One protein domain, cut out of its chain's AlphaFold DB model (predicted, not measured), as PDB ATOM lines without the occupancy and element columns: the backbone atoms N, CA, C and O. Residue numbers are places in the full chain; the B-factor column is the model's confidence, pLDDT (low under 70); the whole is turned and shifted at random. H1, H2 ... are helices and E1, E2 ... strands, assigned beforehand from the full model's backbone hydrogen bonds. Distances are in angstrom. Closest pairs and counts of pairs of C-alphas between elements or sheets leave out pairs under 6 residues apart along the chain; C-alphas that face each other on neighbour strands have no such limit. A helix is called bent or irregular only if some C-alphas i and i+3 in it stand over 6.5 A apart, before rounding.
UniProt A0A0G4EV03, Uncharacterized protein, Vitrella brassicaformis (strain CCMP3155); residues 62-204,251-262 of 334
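What this domain is: This is residues 62 to 204 and 251 to 262 of the 334 residues of an uncharacterized protein of Vitrella brassicaformis (strain CCMP3155) (UniProt A0A0G4EV03). A long helix, H1, reaches out like an arm from a smaller body, its residues 62 to 74 sticking out free, and H6 runs beside its residues 78 to 86. In the body, H3 sits in the middle, with H5 packed on it; the two-stranded hairpin E1 E2, with H4 along E2, lies at the end away from the arm, and short H2 joins this end to H3. Long loops run between these parts. The printed part has 155 residues with six named helices and two named strands, in the order H1 E1 E2 H2 H3 H4 H5 H6; the sheet, E1 - E2, is antiparallel and the class is mostly helix. The whole is only just loose, close to compact, with a radius of gyration of the C-alphas of 18.3 A, and elongated, spanning 64 by 40 by 34 A.

How they stand to each other: H1, residues 62 to 88, touches H6, residues 251 to 262, with its residues 78 to 86 alone; the closest C-alphas, of Ile 82 and Glu 256, are 5.9 A apart. The two run the same way at a shallow tilt of 25 degrees. E1, residues 102 to 107, and E2, residues 111 to 116, form a hairpin, antiparallel at 153 degrees, with N 103 and O 115 at 2.8 A and N 113 and O 105 at 2.9 A, within hydrogen-bond range. Residues 106 to 107 of E1 also pair, parallel, with residues 150 to 151. The closest C-alphas of E2 and H4, residues 155 to 173, are those of Val 115 and Phe 162, 5.7 A apart. H2, residues 117 to 120, touches H4, which touches it with its residues 165 to 169 alone; the closest C-alphas, of Pro 119 and Gly 169, are 4.7 A apart. H2 only just touches H3, residues 129 to 136, with 3 pairs of C-alphas within 8 A, the closest being Leu 120 and Ala 131 at 5.2 A. H3 touches H5, residues 190 to 197, at a steep tilt of 63 degrees, the same way, with the C-alphas of Val 130 and Phe 195 closest at 5.0 A. H1 and H3 are only just apart, at 8.5 A. Every O i to N i+4 pair is within hydrogen-bond range in H1, H3, H4 and H6, against 3 of 4 in H5; H2 is too short for such a pair.

Where its parts are: H1 begins at C-alpha 62, (59.733, 135.771, 71.753), and measures 38.6 A. E1 and E2 measure 15.0 A and 16.7 A, H4 26.8 A. H5 is only just irregular: C-alphas 194 and 197 are 6.6 A apart. H6, 16.1 A long, ends at C-alpha 262, (95.645, 119.765, 62.123).

The domain as a whole: The C-alphas farthest apart, of Ala 62 and Pro 186, are 66.2 A apart. Residues 205 to 250 are not printed, and C-alphas 204 and 251 are 8.0 A apart across the cut. The links H1 to E1, H3 to H4 and H4 to H5 are long. The mean pLDDT of the printed part is 87.5; residues 96 to 97, 184 to 188 and 201 to 204 are under 70.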
ATOM      1  N   ALA A  62      59.336 136.686  70.686       91.50
ATOM      2  CA  ALA A  62      59.733 135.771  71.753       91.50
ATOM      3  C   ALA A  62      60.506 134.550  71.214       91.50
ATOM      4  O   ALA A  62      61.498 134.128  71.811       91.50
ATOM      5  N   ALA A  63      60.095 133.986  70.072       90.25
ATOM      6  CA  ALA A  63      60.797 132.868  69.440       90.25
ATOM      7  C   ALA A  63      62.194 133.264  68.928       90.25
ATOM      8  O   ALA A  63      63.149 132.501  69.114       90.25
ATOM      9  N   ILE A  64      62.339 134.459  68.344       87.12
ATOM     10  CA  ILE A  64      63.631 135.011  67.909       87.12
ATOM     11  C   ILE A  64      64.553 135.200  69.115       87.12
ATOM     12  O   ILE A  64      65.691 134.732  69.094       87.12
ATOM     13  N   GLU A  65      64.064 135.802  70.202       90.44
ATOM     14  CA  GLU A  65      64.854 135.991  71.422       90.44
ATOM     15  C   GLU A  65      65.345 134.667  72.016       90.44
ATOM     16  O   GLU A  65      66.505 134.551  72.422       90.44
ATOM     17  N   GLN A  66      64.477 133.652  72.080       92.69
ATOM     18  CA  GLN A  66      64.858 132.331  72.584       92.69
ATOM     19  C   GLN A  66      65.887 131.659  71.672       92.69
ATOM     20  O   GLN A  66      66.877 131.110  72.163       92.69
ATOM     21  N   SER A  67      65.707 131.760  70.355       85.69
ATOM     22  CA  SER A  67      66.653 131.231  69.367       85.69
ATOM     23  C   SER A  67      68.020 131.908  69.489       85.69
ATOM     24  O   SER A  67      69.042 131.225  69.569       85.69
ATOM     25  N   ALA A  68      68.052 133.234  69.630       86.25
ATOM     26  CA  ALA A  68      69.278 134.001  69.841       86.25
ATOM     27  C   ALA A  68      69.988 133.613  71.151       86.25
ATOM     28  O   ALA A  68      71.206 133.422  71.173       86.25
ATOM     29  N   LYS A  69      69.239 133.420  72.249       90.81
ATOM     30  CA  LYS A  69      69.789 132.937  73.531       90.81
ATOM     31  C   LYS A  69      70.426 131.553  73.387       90.81
ATOM     32  O   LYS A  69      71.539 131.339  73.876       90.81
ATOM     33  N   GLN A  70      69.749 130.624  72.713       89.31
ATOM     34  CA  GLN A  70      70.274 129.279  72.468       89.31
ATOM     35  C   GLN A  70      71.519 129.306  71.580       89.31
ATOM     36  O   GLN A  70      72.514 128.656  71.905       89.31
ATOM     37  N   MET A  71      71.499 130.093  70.503       86.81
ATOM     38  CA  MET A  71      72.632 130.230  69.592       86.81
ATOM     39  C   MET A  71      73.853 130.813  70.303       86.81
ATOM     40  O   MET A  71      74.936 130.241  70.225       86.81
ATOM     41  N   ARG A  72      73.678 131.866  71.112       87.75
ATOM     42  CA  ARG A  72      74.759 132.430  71.937       87.75
ATOM     43  C   ARG A  72      75.363 131.394  72.887       87.75
ATOM     44  O   ARG A  72      76.574 131.395  73.101       87.75
ATOM     45  N   LYS A  73      74.542 130.516  73.474       91.31
ATOM     46  CA  LYS A  73      75.026 129.421  74.327       91.31
ATOM     47  C   LYS A  73      75.860 128.419  73.523       91.31
ATOM     48  O   LYS A  73      76.945 128.066  73.977       91.31
ATOM     49  N   LYS A  74      75.387 127.996  72.344       88.25
ATOM     50  CA  LYS A  74      76.122 127.080  71.456       88.25
ATOM     51  C   LYS A  74      77.445 127.684  70.981       88.25
ATOM     52  O   LYS A  74      78.470 127.041  71.139       88.25
ATOM     53  N   LEU A  75      77.441 128.936  70.527       88.56
ATOM     54  CA  LEU A  75      78.646 129.648  70.092       88.56
ATOM     55  C   LEU A  75      79.690 129.767  71.200       88.56
ATOM     56  O   LEU A  75      80.868 129.533  70.969       88.56
ATOM     57  N   ARG A  76      79.268 130.081  72.430       90.44
ATOM     58  CA  ARG A  76      80.178 130.096  73.585       90.44
ATOM     59  C   ARG A  76      80.760 128.720  73.876       90.44
ATOM     60  O   ARG A  76      81.936 128.627  74.204       90.44
ATOM     61  N   GLN A  77      79.939 127.675  73.781       91.12
ATOM     62  CA  GLN A  77      80.402 126.308  73.977       91.12
ATOM     63  C   GLN A  77      81.409 125.909  72.898       91.12
ATOM     64  O   GLN A  77      82.438 125.339  73.226       91.12
ATOM     65  N   GLN A  78      81.146 126.256  71.643       88.00
ATOM     66  CA  GLN A  78      82.020 125.943  70.521       88.00
ATOM     67  C   GLN A  78      83.331 126.739  70.569       88.00
ATOM     68  O   GLN A  78      84.406 126.168  70.432       88.00
ATOM     69  N   ALA A  79      83.271 128.037  70.880       88.19
ATOM     70  CA  ALA A  79      84.463 128.853  71.103       88.19
ATOM     71  C   ALA A  79      85.307 128.315  72.268       88.19
ATOM     72  O   ALA A  79      86.534 128.343  72.207       88.19
ATOM     73  N   LYS A  80      84.657 127.788  73.317       92.06
ATOM     74  CA  LYS A  80      85.346 127.073  74.391       92.06
ATOM     75  C   LYS A  80      86.002 125.792  73.868       92.06
ATOM     76  O   LYS A  80      87.182 125.619  74.121       92.06
ATOM     77  N   THR A  81      85.292 124.952  73.114       89.56
ATOM     78  CA  THR A  81      85.859 123.733  72.506       89.56
ATOM     79  C   THR A  81      87.099 124.044  71.668       89.56
ATOM     80  O   THR A  81      88.126 123.408  71.850       89.56
ATOM     81  N   ILE A  82      87.042 125.064  70.809       87.62
ATOM     82  CA  ILE A  82      88.177 125.502  69.982       87.62
ATOM     83  C   ILE A  82      89.345 125.980  70.843       87.62
ATOM     84  O   ILE A  82      90.489 125.594  70.614       87.62
ATOM     85  N   LYS A  83      89.067 126.801  71.860       88.62
ATOM     86  CA  LYS A  83      90.102 127.263  72.787       88.62
ATOM     87  C   LYS A  83      90.744 126.093  73.532       88.62
ATOM     88  O   LYS A  83      91.963 126.071  73.688       88.62
ATOM     89  N   ASP A  84      89.939 125.138  73.981       88.88
ATOM     90  CA  ASP A  84      90.404 123.945  74.682       88.88
ATOM     91  C   ASP A  84      91.245 123.063  73.733       88.88
ATOM     92  O   ASP A  84      92.310 122.605  74.134       88.88
ATOM     93  N   LEU A  85      90.859 122.906  72.457       84.94
ATOM     94  CA  LEU A  85      91.647 122.189  71.438       84.94
ATOM     95  C   LEU A  85      93.039 122.804  71.245       84.94
ATOM     96  O   LEU A  85      94.035 122.093  71.352       84.94
ATOM     97  N   ILE A  86      93.106 124.125  71.053       86.62
ATOM     98  CA  ILE A  86      94.372 124.854  70.889       86.62
ATOM     99  C   ILE A  86      95.236 124.704  72.150       86.62
ATOM    100  O   ILE A  86      96.384 124.276  72.094       86.62
ATOM    101  N   THR A  87      94.676 125.030  73.317       88.00
ATOM    102  CA  THR A  87      95.466 125.134  74.558       88.00
ATOM    103  C   THR A  87      95.855 123.784  75.159       88.00
ATOM    104  O   THR A  87      96.915 123.686  75.775       88.00
ATOM    105  N   SER A  88      95.051 122.732  74.966       84.94
ATOM    106  CA  SER A  88      95.344 121.392  75.501       84.94
ATOM    107  C   SER A  88      96.625 120.772  74.939       84.94
ATOM    108  O   SER A  88      97.240 119.960  75.621       84.94
ATOM    109  N   ASN A  89      97.064 121.206  73.754       77.06
ATOM    110  CA  ASN A  89      98.280 120.730  73.095       77.06
ATOM    111  C   ASN A  89      99.400 121.785  73.087       77.06
ATOM    112  O   ASN A  89     100.247 121.787  72.197       77.06
ATOM    113  N   GLY A  90      99.382 122.727  74.039       81.94
ATOM    114  CA  GLY A  90     100.394 123.785  74.150       81.94
ATOM    115  C   GLY A  90     100.311 124.859  73.061       81.94
ATOM    116  O   GLY A  90     101.280 125.586  72.847       81.94
ATOM    117  N   GLY A  91      99.174 124.959  72.369       84.50
ATOM    118  CA  GLY A  91      98.907 126.011  71.404       84.50
ATOM    119  C   GLY A  91      98.531 127.343  72.054       84.50
ATOM    120  O   GLY A  91      97.912 127.394  73.122       84.50
ATOM    121  N   GLN A  92      98.853 128.437  71.370       83.44
ATOM    122  CA  GLN A  92      98.522 129.806  71.734       83.44
ATOM    123  C   GLN A  92      97.546 130.397  70.701       83.44
ATOM    124  O   GLN A  92      97.823 130.384  69.497       83.44
ATOM    125  N   PRO A  93      96.401 130.959  71.137       75.75
ATOM    126  CA  PRO A  93      95.394 131.513  70.228       75.75
ATOM    127  C   PRO A  93      95.861 132.788  69.512       75.75
ATOM    128  O   PRO A  93      95.217 133.236  68.569       75.75
ATOM    129  N   VAL A  94      96.954 133.393  69.976       77.38
ATOM    130  CA  VAL A  94      97.569 134.587  69.399       77.38
ATOM    131  C   VAL A  94      99.047 134.290  69.199       77.38
ATOM    132  O   VAL A  94      99.658 133.657  70.057       77.38
ATOM    133  N   VAL A  95      99.613 134.751  68.084       75.81
ATOM    134  CA  VAL A  95     101.057 134.668  67.839       75.81
ATOM    135  C   VAL A  95     101.781 135.454  68.929       75.81
ATOM    136  O   VAL A  95     101.542 136.650  69.108       75.81
ATOM    137  N   THR A  96     102.648 134.782  69.676       63.59
ATOM    138  CA  THR A  96     103.437 135.383  70.756       63.59
ATOM    139  C   THR A  96     104.886 135.590  70.325       63.59
ATOM    140  O   THR A  96     105.471 134.722  69.681       63.59
ATOM    141  N   GLY A  97     105.485 136.705  70.748       69.25
ATOM    142  CA  GLY A  97     106.879 137.054  70.456       69.25
ATOM    143  C   GLY A  97     107.015 138.135  69.386       69.25
ATOM    144  O   GLY A  97     106.055 138.466  68.688       69.25
ATOM    145  N   SER A  98     108.203 138.732  69.283       76.75
ATOM    146  CA  SER A  98     108.439 139.769  68.277       76.75
ATOM    147  C   SER A  98     108.474 139.155  66.878       76.75
ATOM    148  O   SER A  98     109.083 138.107  66.672       76.75
ATOM    149  N   LEU A  99     107.880 139.831  65.890       78.31
ATOM    150  CA  LEU A  99     107.970 139.426  64.479       78.31
ATOM    151  C   LEU A  99     109.386 139.576  63.905       78.31
ATOM    152  O   LEU A  99     109.683 139.004  62.858       78.31
ATOM    153  N   SER A 100     110.237 140.354  64.580       73.75
ATOM    154  CA  SER A 100     111.650 140.528  64.238       73.75
ATOM    155  C   SER A 100     112.552 139.420  64.784       73.75
ATOM    156  O   SER A 100     113.747 139.446  64.520       73.75
ATOM    157  N   GLU A 101     112.020 138.514  65.606       85.81
ATOM    158  CA  GLU A 101     112.778 137.398  66.169       85.81
ATOM    159  C   GLU A 101     112.758 136.187  65.234       85.81
ATOM    160  O   GLU A 101     111.812 135.965  64.468       85.81
ATOM    161  N   GLU A 102     113.804 135.380  65.354       91.94
ATOM    162  CA  GLU A 102     113.889 134.055  64.760       91.94
ATOM    163  C   GLU A 102     113.419 133.000  65.764       91.94
ATOM    164  O   GLU A 102     113.472 133.190  66.983       91.94
ATOM    165  N   ILE A 103     112.922 131.883  65.242       93.06
ATOM    166  CA  ILE A 103     112.572 130.705  66.028       93.06
ATOM    167  C   ILE A 103     113.693 129.688  65.863       93.06
ATOM    168  O   ILE A 103     113.919 129.210  64.755       93.06
ATOM    169  N   GLU A 104     114.345 129.327  66.966       94.88
ATOM    170  CA  GLU A 104     115.294 128.212  67.010       94.88
ATOM    171  C   GLU A 104     114.557 126.890  67.247       94.88
ATOM    172  O   GLU A 104     113.797 126.756  68.213       94.88
ATOM    173  N   VAL A 105     114.800 125.899  66.390       94.81
ATOM    174  CA  VAL A 105     114.191 124.565  66.464       94.81
ATOM    175  C   VAL A 105     115.270 123.496  66.329       94.81
ATOM    176  O   VAL A 105     116.086 123.534  65.412       94.81
ATOM    177  N   ASN A 106     115.271 122.514  67.231       94.56
ATOM    178  CA  ASN A 106     116.091 121.312  67.106       94.56
ATOM    179  C   ASN A 106     115.375 120.300  66.206       94.56
ATOM    180  O   ASN A 106     114.328 119.775  66.573       94.56
ATOM    181  N   VAL A 107     115.945 120.005  65.045       92.94
ATOM    182  CA  VAL A 107     115.378 119.111  64.037       92.94
ATOM    183  C   VAL A 107     116.164 117.807  63.984       92.94
ATOM    184  O   VAL A 107     117.399 117.803  63.923       92.94
ATOM    185  N   GLY A 108     115.457 116.676  64.063       86.88
ATOM    186  CA  GLY A 108     116.052 115.331  63.987       86.88
ATOM    187  C   GLY A 108     117.026 115.000  65.132       86.88
ATOM    188  O   GLY A 108     117.653 113.938  65.150       86.88
ATOM    189  N   GLY A 109     117.156 115.899  66.116       78.81
ATOM    190  CA  GLY A 109     117.804 115.660  67.400       78.81
ATOM    191  C   GLY A 109     119.299 115.914  67.420       78.81
ATOM    192  O   GLY A 109     120.018 115.318  68.224       78.81
ATOM    193  N   GLY A 110     119.776 116.776  66.530       81.38
ATOM    194  CA  GLY A 110     121.186 117.147  66.453       81.38
ATOM    195  C   GLY A 110     121.469 118.399  65.632       81.38
ATOM    196  O   GLY A 110     122.549 118.961  65.790       81.38
ATOM    197  N   THR A 111     120.522 118.844  64.804       91.31
ATOM    198  CA  THR A 111     120.654 120.059  63.999       91.31
ATOM    199  C   THR A 111     119.737 121.128  64.568       91.31
ATOM    200  O   THR A 111     118.541 120.898  64.704       91.31
ATOM    201  N   VAL A 112     120.285 122.291  64.908       95.06
ATOM    202  CA  VAL A 112     119.489 123.448  65.331       95.06
ATOM    203  C   VAL A 112     119.384 124.391  64.148       95.06
ATOM    204  O   VAL A 112     120.410 124.799  63.609       95.06
ATOM    205  N   LEU A 113     118.155 124.693  63.748       95.81
ATOM    206  CA  LEU A 113     117.839 125.559  62.619       95.81
ATOM    207  C   LEU A 113     117.058 126.780  63.104       95.81
ATOM    208  O   LEU A 113     116.279 126.686  64.057       95.81
ATOM    209  N   CYS A 114     117.256 127.905  62.426       95.19
ATOM    210  CA  CYS A 114     116.558 129.156  62.692       95.19
ATOM    211  C   CYS A 114     115.598 129.462  61.548       95.19
ATOM    212  O   CYS A 114     115.947 129.291  60.383       95.19
ATOM    213  N   VAL A 115     114.408 129.964  61.870       94.88
ATOM    214  CA  VAL A 115     113.475 130.485  60.866       94.88
ATOM    215  C   VAL A 115     112.962 131.863  61.272       94.88
ATOM    216  O   VAL A 115     112.550 132.052  62.423       94.88
ATOM    217  N   PRO A 116     112.956 132.848  60.360       93.50
ATOM    218  CA  PRO A 116     112.408 134.161  60.658       93.50
ATOM    219  C   PRO A 116     110.887 134.086  60.841       93.50
ATOM    220  O   PRO A 116     110.178 133.451  60.060       93.50
ATOM    221  N   ARG A 117     110.350 134.786  61.849       93.12
ATOM    222  CA  ARG A 117     108.899 134.786  62.107       93.12
ATOM    223  C   ARG A 117     108.087 135.516  61.052       93.12
ATOM    224  O   ARG A 117     107.026 135.033  60.667       93.12
ATOM    225  N   LYS A 118     108.545 136.689  60.600       93.06
ATOM    226  CA  LYS A 118     107.783 137.517  59.652       93.06
ATOM    227  C   LYS A 118     107.396 136.739  58.377       93.06
ATOM    228  O   LYS A 118     106.222 136.797  58.018       93.06
ATOM    229  N   PRO A 119     108.297 135.990  57.715       94.94
ATOM    230  CA  PRO A 119     107.942 135.264  56.497       94.94
ATOM    231  C   PRO A 119     106.922 134.137  56.698       94.94
ATOM    232  O   PRO A 119     106.149 133.861  55.786       94.94
ATOM    233  N   LEU A 120     106.823 133.562  57.903       94.69
ATOM    234  CA  LEU A 120     105.774 132.586  58.233       94.69
ATOM    235  C   LEU A 120     104.361 133.188  58.182       94.69
ATOM    236  O   LEU A 120     103.393 132.447  58.076       94.69
ATOM    237  N   LEU A 121     104.220 134.516  58.257       92.88
ATOM    238  CA  LEU A 121     102.933 135.214  58.151       92.88
ATOM    239  C   LEU A 121     102.585 135.633  56.717       92.88
ATOM    240  O   LEU A 121     101.505 136.181  56.493       92.88
ATOM    241  N   LEU A 122     103.478 135.418  55.748       92.62
ATOM    242  CA  LEU A 122     103.255 135.860  54.375       92.62
ATOM    243  C   LEU A 122     102.267 134.943  53.631       92.62
ATOM    244  O   LEU A 122     102.129 133.756  53.965       92.62
ATOM    245  N   PRO A 123     101.543 135.473  52.626       91.19
ATOM    246  CA  PRO A 123     100.693 134.659  51.761       91.19
ATOM    247  C   PRO A 123     101.478 133.513  51.107       91.19
ATOM    248  O   PRO A 123     102.618 133.703  50.696       91.19
ATOM    249  N   GLY A 124     100.872 132.327  51.024       88.00
ATOM    250  CA  GLY A 124     101.501 131.111  50.486       88.00
ATOM    251  C   GLY A 124     102.310 130.299  51.508       88.00
ATOM    252  O   GLY A 124     102.519 129.104  51.304       88.00
ATOM    253  N   VAL A 125     102.710 130.917  52.627       93.56
ATOM    254  CA  VAL A 125     103.396 130.239  53.742       93.56
ATOM    255  C   VAL A 125     102.484 130.105  54.959       93.56
ATOM    256  O   VAL A 125     102.414 129.032  55.552       93.56
ATOM    257  N   SER A 126     101.763 131.167  55.322       92.62
ATOM    258  CA  SER A 126     100.947 131.260  56.550       92.62
ATOM    259  C   SER A 126      99.837 130.228  56.701       92.62
ATOM    260  O   SER A 126      99.407 129.950  57.818       92.62
ATOM    261  N   ASP A 127      99.374 129.657  55.597       91.06
ATOM    262  CA  ASP A 127      98.377 128.598  55.591       91.06
ATOM    263  C   ASP A 127      98.992 127.208  55.805       91.06
ATOM    264  O   ASP A 127      98.261 126.268  56.074       91.06
ATOM    265  N   SER A 128     100.312 127.040  55.714       93.81
ATOM    266  CA  SER A 128     100.966 125.739  55.901       93.81
ATOM    267  C   SER A 128     100.936 125.254  57.353       93.81
ATOM    268  O   SER A 128     100.952 126.038  58.309       93.81
ATOM    269  N   PHE A 129     100.962 123.933  57.536       94.00
ATOM    270  CA  PHE A 129     101.071 123.328  58.862       94.00
ATOM    271  C   PHE A 129     102.365 123.717  59.576       94.00
ATOM    272  O   PHE A 129     102.318 123.931  60.784       94.00
ATOM    273  N   VAL A 130     103.490 123.876  58.870       94.25
ATOM    274  CA  VAL A 130     104.746 124.344  59.480       94.25
ATOM    275  C   VAL A 130     104.619 125.765  60.021       94.25
ATOM    276  O   VAL A 130     105.011 126.015  61.160       94.25
ATOM    277  N   ALA A 131     104.007 126.685  59.270       94.31
ATOM    278  CA  ALA A 131     103.794 128.046  59.748       94.31
ATOM    279  C   ALA A 131     102.875 128.049  60.966       94.31
ATOM    280  O   ALA A 131     103.204 128.643  61.993       94.31
ATOM    281  N   TYR A 132     101.765 127.314  60.895       92.25
ATOM    282  CA  TYR A 132     100.840 127.223  62.011       92.25
ATOM    283  C   TYR A 132     101.465 126.582  63.258       92.25
ATOM    284  O   TYR A 132     101.283 127.074  64.374       92.25
ATOM    285  N   LEU A 133     102.248 125.516  63.081       93.12
ATOM    286  CA  LEU A 133     102.962 124.833  64.154       93.12
ATOM    287  C   LEU A 133     103.932 125.783  64.862       93.12
ATOM    288  O   LEU A 133     103.909 125.890  66.085       93.12
ATOM    289  N   LEU A 134     104.766 126.494  64.103       93.12
ATOM    290  CA  LEU A 134     105.826 127.332  64.662       93.12
ATOM    291  C   LEU A 134     105.308 128.657  65.229       93.12
ATOM    292  O   LEU A 134     105.864 129.165  66.203       93.12
ATOM    293  N   LEU A 135     104.229 129.205  64.667       91.69
ATOM    294  CA  LEU A 135     103.625 130.450  65.148       91.69
ATOM    295  C   LEU A 135     102.692 130.239  66.341       91.69
ATOM    296  O   LEU A 135     102.622 131.107  67.214       91.69
ATOM    297  N   HIS A 136     101.973 129.113  66.383       89.31
ATOM    298  CA  HIS A 136     100.919 128.893  67.370       89.31
ATOM    299  C   HIS A 136     101.189 127.741  68.332       89.31
ATOM    300  O   HIS A 136     100.642 127.774  69.422       89.31
ATOM    301  N   HIS A 137     102.007 126.744  67.995       90.12
ATOM    302  CA  HIS A 137     102.157 125.509  68.785       90.12
ATOM    303  C   HIS A 137     103.602 125.220  69.223       90.12
ATOM    304  O   HIS A 137     103.938 124.092  69.580       90.12
ATOM    305  N   LEU A 138     104.460 126.242  69.268       89.69
ATOM    306  CA  LEU A 138     105.875 126.085  69.620       89.69
ATOM    307  C   LEU A 138     106.099 125.516  71.038       89.69
ATOM    308  O   LEU A 138     107.055 124.772  71.283       89.69
ATOM    309  N   ASP A 139     105.221 125.850  71.984       88.31
ATOM    310  CA  ASP A 139     105.257 125.316  73.353       88.31
ATOM    311  C   ASP A 139     104.695 123.894  73.444       88.31
ATOM    312  O   ASP A 139     105.094 123.119  74.325       88.31
ATOM    313  N   GLY A 140     103.830 123.549  72.490       89.12
ATOM    314  CA  GLY A 140     103.299 122.215  72.266       89.12
ATOM    315  C   GLY A 140     104.339 121.214  71.783       89.12
ATOM    316  O   GLY A 140     104.142 120.026  71.982       89.12
ATOM    317  N   LEU A 141     105.463 121.652  71.215       92.31
ATOM    318  CA  LEU A 141     106.535 120.743  70.803       92.31
ATOM    319  C   LEU A 141     107.321 120.197  72.007       92.31
ATOM    320  O   LEU A 141     107.576 120.962  72.955       92.31
ATOM    321  N   PRO A 142     107.760 118.918  71.975       91.62
ATOM    322  CA  PRO A 142     108.754 118.372  72.899       91.62
ATOM    323  C   PRO A 142     109.961 119.302  73.005       91.62
ATOM    324  O   PRO A 142     110.252 120.052  72.075       91.62
ATOM    325  N   LYS A 143     110.648 119.309  74.149       91.12
ATOM    326  CA  LYS A 143     111.838 120.147  74.329       91.12
ATOM    327  C   LYS A 143     113.070 119.270  74.493       91.12
ATOM    328  O   LYS A 143     113.006 118.251  75.176       91.12
ATOM    329  N   ASP A 144     114.175 119.670  73.876       89.56
ATOM    330  CA  ASP A 144     115.466 119.022  74.082       89.56
ATOM    331  C   ASP A 144     116.065 119.352  75.463       89.56
ATOM    332  O   ASP A 144     115.478 120.068  76.277       89.56
ATOM    333  N   THR A 145     117.260 118.827  75.740       87.25
ATOM    334  CA  THR A 145     117.969 119.046  77.013       87.25
ATOM    335  C   THR A 145     118.338 120.505  77.281       87.25
ATOM    336  O   THR A 145     118.645 120.851  78.418       87.25
ATOM    337  N   GLU A 146     118.340 121.352  76.252       88.50
ATOM    338  CA  GLU A 146     118.602 122.790  76.348       88.50
ATOM    339  C   GLU A 146     117.296 123.605  76.390       88.50
ATOM    340  O   GLU A 146     117.327 124.830  76.462       88.50
ATOM    341  N   GLY A 147     116.137 122.937  76.392       89.31
ATOM    342  CA  GLY A 147     114.822 123.571  76.423       89.31
ATOM    343  C   GLY A 147     114.323 124.051  75.056       89.31
ATOM    344  O   GLY A 147     113.268 124.687  74.993       89.31
ATOM    345  N   ARG A 148     115.030 123.742  73.960       92.25
ATOM    346  CA  ARG A 148     114.632 124.136  72.599       92.25
ATOM    347  C   ARG A 148     113.505 123.244  72.084       92.25
ATOM    348  O   ARG A 148     113.523 122.047  72.374       92.25
ATOM    349  N   PRO A 149     112.530 123.779  71.326       93.50
ATOM    350  CA  PRO A 149     111.512 122.955  70.683       93.50
ATOM    351  C   PRO A 149     112.159 121.944  69.740       93.50
ATOM    352  O   PRO A 149     113.048 122.287  68.963       93.50
ATOM    353  N   PHE A 150     111.707 120.702  69.831       93.75
ATOM    354  CA  PHE A 150     112.154 119.586  69.021       93.75
ATOM    355  C   PHE A 150     111.115 119.277  67.947       93.75
ATOM    356  O   PHE A 150     109.933 119.112  68.250       93.75
ATOM    357  N   LEU A 151     111.578 119.182  66.706       93.62
ATOM    358  CA  LEU A 151     110.798 118.759  65.558       93.62
ATOM    359  C   LEU A 151     111.355 117.434  65.036       93.62
ATOM    360  O   LEU A 151     112.506 117.345  64.601       93.62
ATOM    361  N   ASP A 152     110.516 116.405  65.076       91.19
ATOM    362  CA  ASP A 152     110.852 115.076  64.577       91.19
ATOM    363  C   ASP A 152     110.721 115.037  63.047       91.19
ATOM    364  O   ASP A 152     109.689 114.667  62.494       91.19
ATOM    365  N   ALA A 153     111.737 115.542  62.355       90.06
ATOM    366  CA  ALA A 153     111.767 115.636  60.902       90.06
ATOM    367  C   ALA A 153     113.191 115.452  60.367       90.06
ATOM    368  O   ALA A 153     114.166 115.499  61.125       90.06
ATOM    369  N   ASP A 154     113.316 115.261  59.053       87.38
ATOM    370  CA  ASP A 154     114.621 115.254  58.395       87.38
ATOM    371  C   ASP A 154     115.227 116.672  58.403       87.38
ATOM    372  O   ASP A 154     114.643 117.588  57.813       87.38
ATOM    373  N   PRO A 155     116.394 116.881  59.045       90.31
ATOM    374  CA  PRO A 155     117.036 118.186  59.074       90.31
ATOM    375  C   PRO A 155     117.421 118.704  57.686       90.31
ATOM    376  O   PRO A 155     117.421 119.912  57.515       90.31
ATOM    377  N   ILE A 156     117.714 117.843  56.703       89.19
ATOM    378  CA  ILE A 156     118.072 118.294  55.343       89.19
ATOM    379  C   ILE A 156     116.863 118.949  54.670       89.19
ATOM    380  O   ILE A 156     116.975 120.024  54.085       89.19
ATOM    381  N   TYR A 157     115.697 118.313  54.783       90.38
ATOM    382  CA  TYR A 157     114.459 118.846  54.231       90.38
ATOM    383  C   TYR A 157     114.026 120.141  54.935       90.38
ATOM    384  O   TYR A 157     113.653 121.107  54.270       90.38
ATOM    385  N   ILE A 158     114.075 120.182  56.273       93.69
ATOM    386  CA  ILE A 158     113.647 121.376  57.019       93.69
ATOM    387  C   ILE A 158     114.591 122.561  56.790       93.69
ATOM    388  O   ILE A 158     114.106 123.685  56.706       93.69
ATOM    389  N   ASP A 159     115.896 122.324  56.638       94.31
ATOM    390  CA  ASP A 159     116.874 123.360  56.281       94.31
ATOM    391  C   ASP A 159     116.516 124.007  54.933       94.31
ATOM    392  O   ASP A 159     116.299 125.216  54.866       94.31
ATOM    393  N   TRP A 160     116.287 123.188  53.896       94.62
ATOM    394  CA  TRP A 160     115.806 123.670  52.595       94.62
ATOM    395  C   TRP A 160     114.495 124.464  52.707       94.62
ATOM    396  O   TRP A 160     114.357 125.539  52.121       94.62
ATOM    397  N   LEU A 161     113.523 123.958  53.471       95.12
ATOM    398  CA  LEU A 161     112.232 124.626  53.626       95.12
ATOM    399  C   LEU A 161     112.374 125.982  54.333       95.12
ATOM    400  O   LEU A 161     111.702 126.945  53.963       95.12
ATOM    401  N   PHE A 162     113.231 126.071  55.353       96.31
ATOM    402  CA  PHE A 162     113.481 127.316  56.080       96.31
ATOM    403  C   PHE A 162     114.208 128.346  55.213       96.31
ATOM    404  O   PHE A 162     113.823 129.519  55.244       96.31
ATOM    405  N   ASP A 163     115.159 127.917  54.381       95.88
ATOM    406  CA  ASP A 163     115.788 128.770  53.369       95.88
ATOM    407  C   ASP A 163     114.755 129.315  52.373       95.88
ATOM    408  O   ASP A 163     114.734 130.512  52.070       95.88
ATOM    409  N   GLU A 164     113.836 128.472  51.896       96.31
ATOM    410  CA  GLU A 164     112.777 128.910  50.988       96.31
ATOM    411  C   GLU A 164     111.817 129.911  51.642       96.31
ATOM    412  O   GLU A 164     111.490 130.934  51.037       96.31
ATOM    413  N   ILE A 165     111.441 129.698  52.903       96.31
ATOM    414  CA  ILE A 165     110.644 130.654  53.686       96.31
ATOM    415  C   ILE A 165     111.395 131.983  53.866       96.31
ATOM    416  O   ILE A 165     110.806 133.056  53.701       96.31
ATOM    417  N   ALA A 166     112.695 131.946  54.161       95.81
ATOM    418  CA  ALA A 166     113.516 133.149  54.264       95.81
ATOM    419  C   ALA A 166     113.582 133.904  52.924       95.81
ATOM    420  O   ALA A 166     113.440 135.130  52.898       95.81
ATOM    421  N   ASN A 167     113.695 133.179  51.809       95.44
ATOM    422  CA  ASN A 167     113.670 133.743  50.461       95.44
ATOM    423  C   ASN A 167     112.330 134.424  50.131       95.44
ATOM    424  O   ASN A 167     112.333 135.483  49.503       95.44
ATOM    425  N   VAL A 168     111.189 133.879  50.579       95.81
ATOM    426  CA  VAL A 168     109.884 134.566  50.475       95.81
ATOM    427  C   VAL A 168     109.907 135.892  51.237       95.81
ATOM    428  O   VAL A 168     109.445 136.912  50.730       95.81
ATOM    429  N   GLY A 169     110.508 135.906  52.429       94.00
ATOM    430  CA  GLY A 169     110.717 137.126  53.208       94.00
ATOM    431  C   GLY A 169     111.577 138.176  52.505       94.00
ATOM    432  O   GLY A 169     111.266 139.368  52.554       94.00
ATOM    433  N   ALA A 170     112.653 137.737  51.851       94.25
ATOM    434  CA  ALA A 170     113.534 138.609  51.083       94.25
ATOM    435  C   ALA A 170     112.817 139.212  49.864       94.25
ATOM    436  O   ALA A 170     112.951 140.411  49.619       94.25
ATOM    437  N   ALA A 171     112.015 138.412  49.152       94.50
ATOM    438  CA  ALA A 171     111.193 138.878  48.037       94.50
ATOM    439  C   ALA A 171     110.148 139.915  48.492       94.50
ATOM    440  O   ALA A 171     110.076 140.999  47.915       94.50
ATOM    441  N   ASP A 172     109.422 139.657  49.589       94.25
ATOM    442  CA  ASP A 172     108.453 140.612  50.162       94.25
ATOM    443  C   ASP A 172     109.104 141.962  50.498       94.25
ATOM    444  O   ASP A 172     108.561 143.021  50.187       94.25
ATOM    445  N   ALA A 173     110.312 141.943  51.071       92.44
ATOM    446  CA  ALA A 173     111.061 143.163  51.374       92.44
ATOM    447  C   ALA A 173     111.442 143.974  50.118       92.44
ATOM    448  O   ALA A 173     111.654 145.184  50.212       92.44
ATOM    449  N   GLN A 174     111.509 143.324  48.954       94.31
ATOM    450  CA  GLN A 174     111.747 143.944  47.648       94.31
ATOM    451  C   GLN A 174     110.442 144.323  46.924       94.31
ATOM    452  O   GLN A 174     110.488 144.921  45.851       94.31
ATOM    453  N   GLY A 175     109.278 144.035  47.517       91.81
ATOM    454  CA  GLY A 175     107.971 144.224  46.888       91.81
ATOM    455  C   GLY A 175     107.630 143.151  45.850       91.81
ATOM    456  O   GLY A 175     106.751 143.368  45.015       91.81
ATOM    457  N   GLU A 176     108.321 142.013  45.891       92.81
ATOM    458  CA  GLU A 176     108.122 140.866  45.013       92.81
ATOM    459  C   GLU A 176     107.374 139.738  45.735       92.81
ATOM    460  O   GLU A 176     107.325 139.661  46.963       92.81
ATOM    461  N   THR A 177     106.787 138.830  44.959       89.69
ATOM    462  CA  THR A 177     106.143 137.621  45.478       89.69
ATOM    463  C   THR A 177     106.936 136.403  45.036       89.69
ATOM    464  O   THR A 177     107.134 136.213  43.836       89.69
ATOM    465  N   LYS A 178     107.335 135.558  45.988       91.88
ATOM    466  CA  LYS A 178     107.945 134.256  45.712       91.88
ATOM    467  C   LYS A 178     107.006 133.148  46.177       91.88
ATOM    468  O   LYS A 178     106.500 133.190  47.294       91.88
ATOM    469  N   GLU A 179     106.792 132.170  45.309       91.81
ATOM    470  CA  GLU A 179     106.111 130.922  45.637       91.81
ATOM    471  C   GLU A 179     107.160 129.859  45.968       91.81
ATOM    472  O   GLU A 179     108.199 129.781  45.308       91.81
ATOM    473  N   ILE A 180     106.905 129.067  47.008       91.50
ATOM    474  CA  ILE A 180     107.754 127.927  47.358       91.50
ATOM    475  C   ILE A 180     107.306 126.755  46.493       91.50
ATOM    476  O   ILE A 180     106.166 126.308  46.604       91.50
ATOM    477  N   VAL A 181     108.204 126.269  45.639       88.19
ATOM    478  CA  VAL A 181     107.950 125.140  44.742       88.19
ATOM    479  C   VAL A 181     108.906 124.019  45.107       88.19
ATOM    480  O   VAL A 181     110.124 124.181  45.029       88.19
ATOM    481  N   PHE A 182     108.355 122.878  45.510       84.62
ATOM    482  CA  PHE A 182     109.140 121.671  45.718       84.62
ATOM    483  C   PHE A 182     109.307 120.930  44.399       84.62
ATOM    484  O   PHE A 182     108.331 120.510  43.775       84.62
ATOM    485  N   GLU A 183     110.554 120.772  43.970       80.50
ATOM    486  CA  GLU A 183     110.899 119.912  42.845       80.50
ATOM    487  C   GLU A 183     111.270 118.532  43.401       80.50
ATOM    488  O   GLU A 183     112.349 118.382  43.982       80.50
ATOM    489  N   PRO A 184     110.390 117.519  43.281       66.94
ATOM    490  CA  PRO A 184     110.651 116.216  43.869       66.94
ATOM    491  C   PRO A 184     111.865 115.573  43.194       66.94
ATOM    492  O   PRO A 184     111.877 115.312  41.987       66.94
ATOM    493  N   GLY A 185     112.895 115.312  43.996       64.88
ATOM    494  CA  GLY A 185     113.996 114.432  43.628       64.88
ATOM    495  C   GLY A 185     113.582 112.951  43.677       64.88
ATOM    496  O   GLY A 185     112.401 112.626  43.781       64.88
ATOM    497  N   PRO A 186     114.545 112.016  43.630       53.66
ATOM    498  CA  PRO A 186     114.278 110.593  43.864       53.66
ATOM    499  C   PRO A 186     113.881 110.259  45.319       53.66
ATOM    500  O   PRO A 186     113.558 109.103  45.595       53.66
ATOM    501  N   ASP A 187     113.914 111.240  46.225       56.41
ATOM    502  CA  ASP A 187     113.591 111.095  47.644       56.41
ATOM    503  C   ASP A 187     112.112 111.418  47.947       56.41
ATOM    504  O   ASP A 187     111.429 112.117  47.199       56.41
ATOM    505  N   ASP A 188     111.613 110.852  49.047       60.72
ATOM    506  CA  ASP A 188     110.200 110.804  49.443       60.72
ATOM    507  C   ASP A 188     109.611 112.208  49.753       60.72
ATOM    508  O   ASP A 188     110.135 112.892  50.638       60.72
ATOM    509  N   PRO A 189     108.505 112.640  49.102       75.81
ATOM    510  CA  PRO A 189     107.828 113.912  49.386       75.81
ATOM    511  C   PRO A 189     107.113 113.940  50.746       75.81
ATOM    512  O   PRO A 189     106.514 114.955  51.089       75.81
ATOM    513  N   PHE A 190     107.176 112.865  51.541       82.62
ATOM    514  CA  PHE A 190     106.489 112.722  52.826       82.62
ATOM    515  C   PHE A 190     106.501 113.984  53.703       82.62
ATOM    516  O   PHE A 190     105.450 114.413  54.178       82.62
ATOM    517  N   TYR A 191     107.671 114.595  53.925       84.56
ATOM    518  CA  TYR A 191     107.764 115.790  54.768       84.56
ATOM    519  C   TYR A 191     107.236 117.055  54.087       84.56
ATOM    520  O   TYR A 191     106.767 117.956  54.784       84.56
ATOM    521  N   HIS A 192     107.265 117.117  52.755       89.12
ATOM    522  CA  HIS A 192     106.657 118.214  52.009       89.12
ATOM    523  C   HIS A 192     105.143 118.198  52.131       89.12
ATOM    524  O   HIS A 192     104.550 119.182  52.586       89.12
ATOM    525  N   ASP A 193     104.550 117.033  51.882       88.44
ATOM    526  CA  ASP A 193     103.121 116.809  52.043       88.44
ATOM    527  C   ASP A 193     102.684 117.122  53.482       88.44
ATOM    528  O   ASP A 193     101.698 117.823  53.728       88.44
ATOM    529  N   LEU A 194     103.444 116.622  54.463       88.56
ATOM    530  CA  LEU A 194     103.133 116.754  55.882       88.56
ATOM    531  C   LEU A 194     103.186 118.206  56.375       88.56
ATOM    532  O   LEU A 194     102.257 118.651  57.050       88.56
ATOM    533  N   PHE A 195     104.267 118.926  56.072       90.56
ATOM    534  CA  PHE A 195     104.542 120.230  56.673       90.56
ATOM    535  C   PHE A 195     104.086 121.416  55.824       90.56
ATOM    536  O   PHE A 195     103.731 122.450  56.397       90.56
ATOM    537  N   PHE A 196     104.108 121.302  54.494       90.69
ATOM    538  CA  PHE A 196     103.913 122.449  53.611       90.69
ATOM    539  C   PHE A 196     102.625 122.393  52.785       90.69
ATOM    540  O   PHE A 196     101.888 123.384  52.788       90.69
ATOM    541  N   ASP A 197     102.321 121.261  52.141       88.38
ATOM    542  CA  ASP A 197     101.115 121.128  51.303       88.38
ATOM    543  C   ASP A 197      99.843 120.958  52.126       88.38
ATOM    544  O   ASP A 197      98.761 121.402  51.728       88.38
ATOM    545  N   ASN A 198      99.943 120.355  53.313       88.25
ATOM    546  CA  ASN A 198      98.845 120.400  54.258       88.25
ATOM    547  C   ASN A 198      98.622 121.839  54.734       88.25
ATOM    548  O   ASN A 198      99.422 122.412  55.478       88.25
ATOM    549  N   LYS A 199      97.492 122.405  54.301       87.06
ATOM    550  CA  LYS A 199      97.067 123.753  54.663       87.06
ATOM    551  C   LYS A 199      95.975 123.766  55.731       87.06
ATOM    552  O   LYS A 199      95.106 122.885  55.755       87.06
ATOM    553  N   ILE A 200      96.019 124.799  56.566       83.06
ATOM    554  CA  ILE A 200      94.910 125.355  57.334       83.06
ATOM    555  C   ILE A 200      94.327 126.477  56.494       83.06
ATOM    556  O   ILE A 200      95.011 127.441  56.158       83.06
ATOM    557  N   SER A 201      93.052 126.366  56.153       68.81
ATOM    558  CA  SER A 201      92.391 127.382  55.341       68.81
ATOM    559  C   SER A 201      92.362 128.726  56.088       68.81
ATOM    560  O   SER A 201      91.551 128.926  56.995       68.81
ATOM    561  N   SER A 202      93.228 129.668  55.697       54.44
ATOM    562  CA  SER A 202      93.328 131.030  56.245       54.44
ATOM    563  C   SER A 202      92.115 131.900  55.888       54.44
ATOM    564  O   SER A 202      92.234 132.946  55.258       54.44
ATOM    565  N   GLN A 203      90.914 131.527  56.336       45.81
ATOM    566  CA  GLN A 203      89.791 132.469  56.434       45.81
ATOM    567  C   GLN A 203      89.873 133.351  57.695       45.81
ATOM    568  O   GLN A 203      89.011 134.202  57.913       45.81
ATOM    569  N   GLN A 204      90.917 133.191  58.518       45.28
ATOM    570  CA  GLN A 204      91.095 133.942  59.765       45.28
ATOM    571  C   GLN A 204      91.915 135.243  59.636       45.28
ATOM    572  O   GLN A 204      92.006 135.974  60.616       45.28
ATOM    573  N   ARG A 251      82.380 130.452  60.121       85.94
ATOM    574  CA  ARG A 251      83.817 130.603  60.407       85.94
ATOM    575  C   ARG A 251      84.265 129.801  61.624       85.94
ATOM    576  O   ARG A 251      85.359 129.239  61.611       85.94
ATOM    577  N   LEU A 252      83.451 129.759  62.678       86.50
ATOM    578  CA  LEU A 252      83.780 129.019  63.894       86.50
ATOM    579  C   LEU A 252      83.773 127.508  63.637       86.50
ATOM    580  O   LEU A 252      84.676 126.807  64.082       86.50
ATOM    581  N   TRP A 253      82.793 127.017  62.877       86.69
ATOM    582  CA  TRP A 253      82.704 125.605  62.506       86.69
ATOM    583  C   TRP A 253      83.836 125.174  61.573       86.69
ATOM    584  O   TRP A 253      84.447 124.129  61.792       86.69
ATOM    585  N   SER A 254      84.175 126.003  60.583       87.12
ATOM    586  CA  SER A 254      85.352 125.781  59.745       87.12
ATOM    587  C   SER A 254      86.628 125.739  60.585       87.12
ATOM    588  O   SER A 254      87.409 124.810  60.437       87.12
ATOM    589  N   ALA A 255      86.815 126.673  61.523       86.69
ATOM    590  CA  ALA A 255      87.990 126.678  62.395       86.69
ATOM    591  C   ALA A 255      88.110 125.401  63.242       86.69
ATOM    592  O   ALA A 255      89.198 124.850  63.368       86.69
ATOM    593  N   GLU A 256      87.003 124.908  63.804       88.19
ATOM    594  CA  GLU A 256      86.983 123.649  64.557       88.19
ATOM    595  C   GLU A 256      87.378 122.448  63.687       88.19
ATOM    596  O   GLU A 256      88.172 121.607  64.118       88.19
ATOM    597  N   LEU A 257      86.867 122.382  62.454       88.88
ATOM    598  CA  LEU A 257      87.196 121.317  61.507       88.88
ATOM    599  C   LEU A 257      88.679 121.344  61.114       88.88
ATOM    600  O   LEU A 257      89.340 120.305  61.148       88.88
ATOM    601  N   GLU A 258      89.212 122.521  60.784       88.88
ATOM    602  CA  GLU A 258      90.616 122.701  60.402       88.88
ATOM    603  C   GLU A 258      91.560 122.366  61.565       88.88
ATOM    604  O   GLU A 258      92.534 121.642  61.375       88.88
ATOM    605  N   LEU A 259      91.239 122.801  62.789       89.06
ATOM    606  CA  LEU A 259      91.990 122.431  63.995       89.06
ATOM    607  C   LEU A 259      91.960 120.926  64.250       89.06
ATOM    608  O   LEU A 259      92.974 120.334  64.610       89.06
ATOM    609  N   THR A 260      90.808 120.291  64.042       89.38
ATOM    610  CA  THR A 260      90.679 118.837  64.188       89.38
ATOM    611  C   THR A 260      91.556 118.110  63.171       89.38
ATOM    612  O   THR A 260      92.263 117.171  63.535       89.38
ATOM    613  N   LYS A 261      91.569 118.564  61.909       90.94
ATOM    614  CA  LYS A 261      92.458 118.039  60.863       90.94
ATOM    615  C   LYS A 261      93.927 118.245  61.237       90.94
ATOM    616  O   LYS A 261      94.703 117.296  61.161       90.94
ATOM    617  N   PHE A 262      94.292 119.449  61.675       91.56
ATOM    618  CA  PHE A 262      95.645 119.765  62.123       91.56
ATOM    619  C   PHE A 262      96.089 118.822  63.241       91.56
ATOM    620  O   PHE A 262      97.112 118.166  63.101       91.56
TER     621      PHE A 262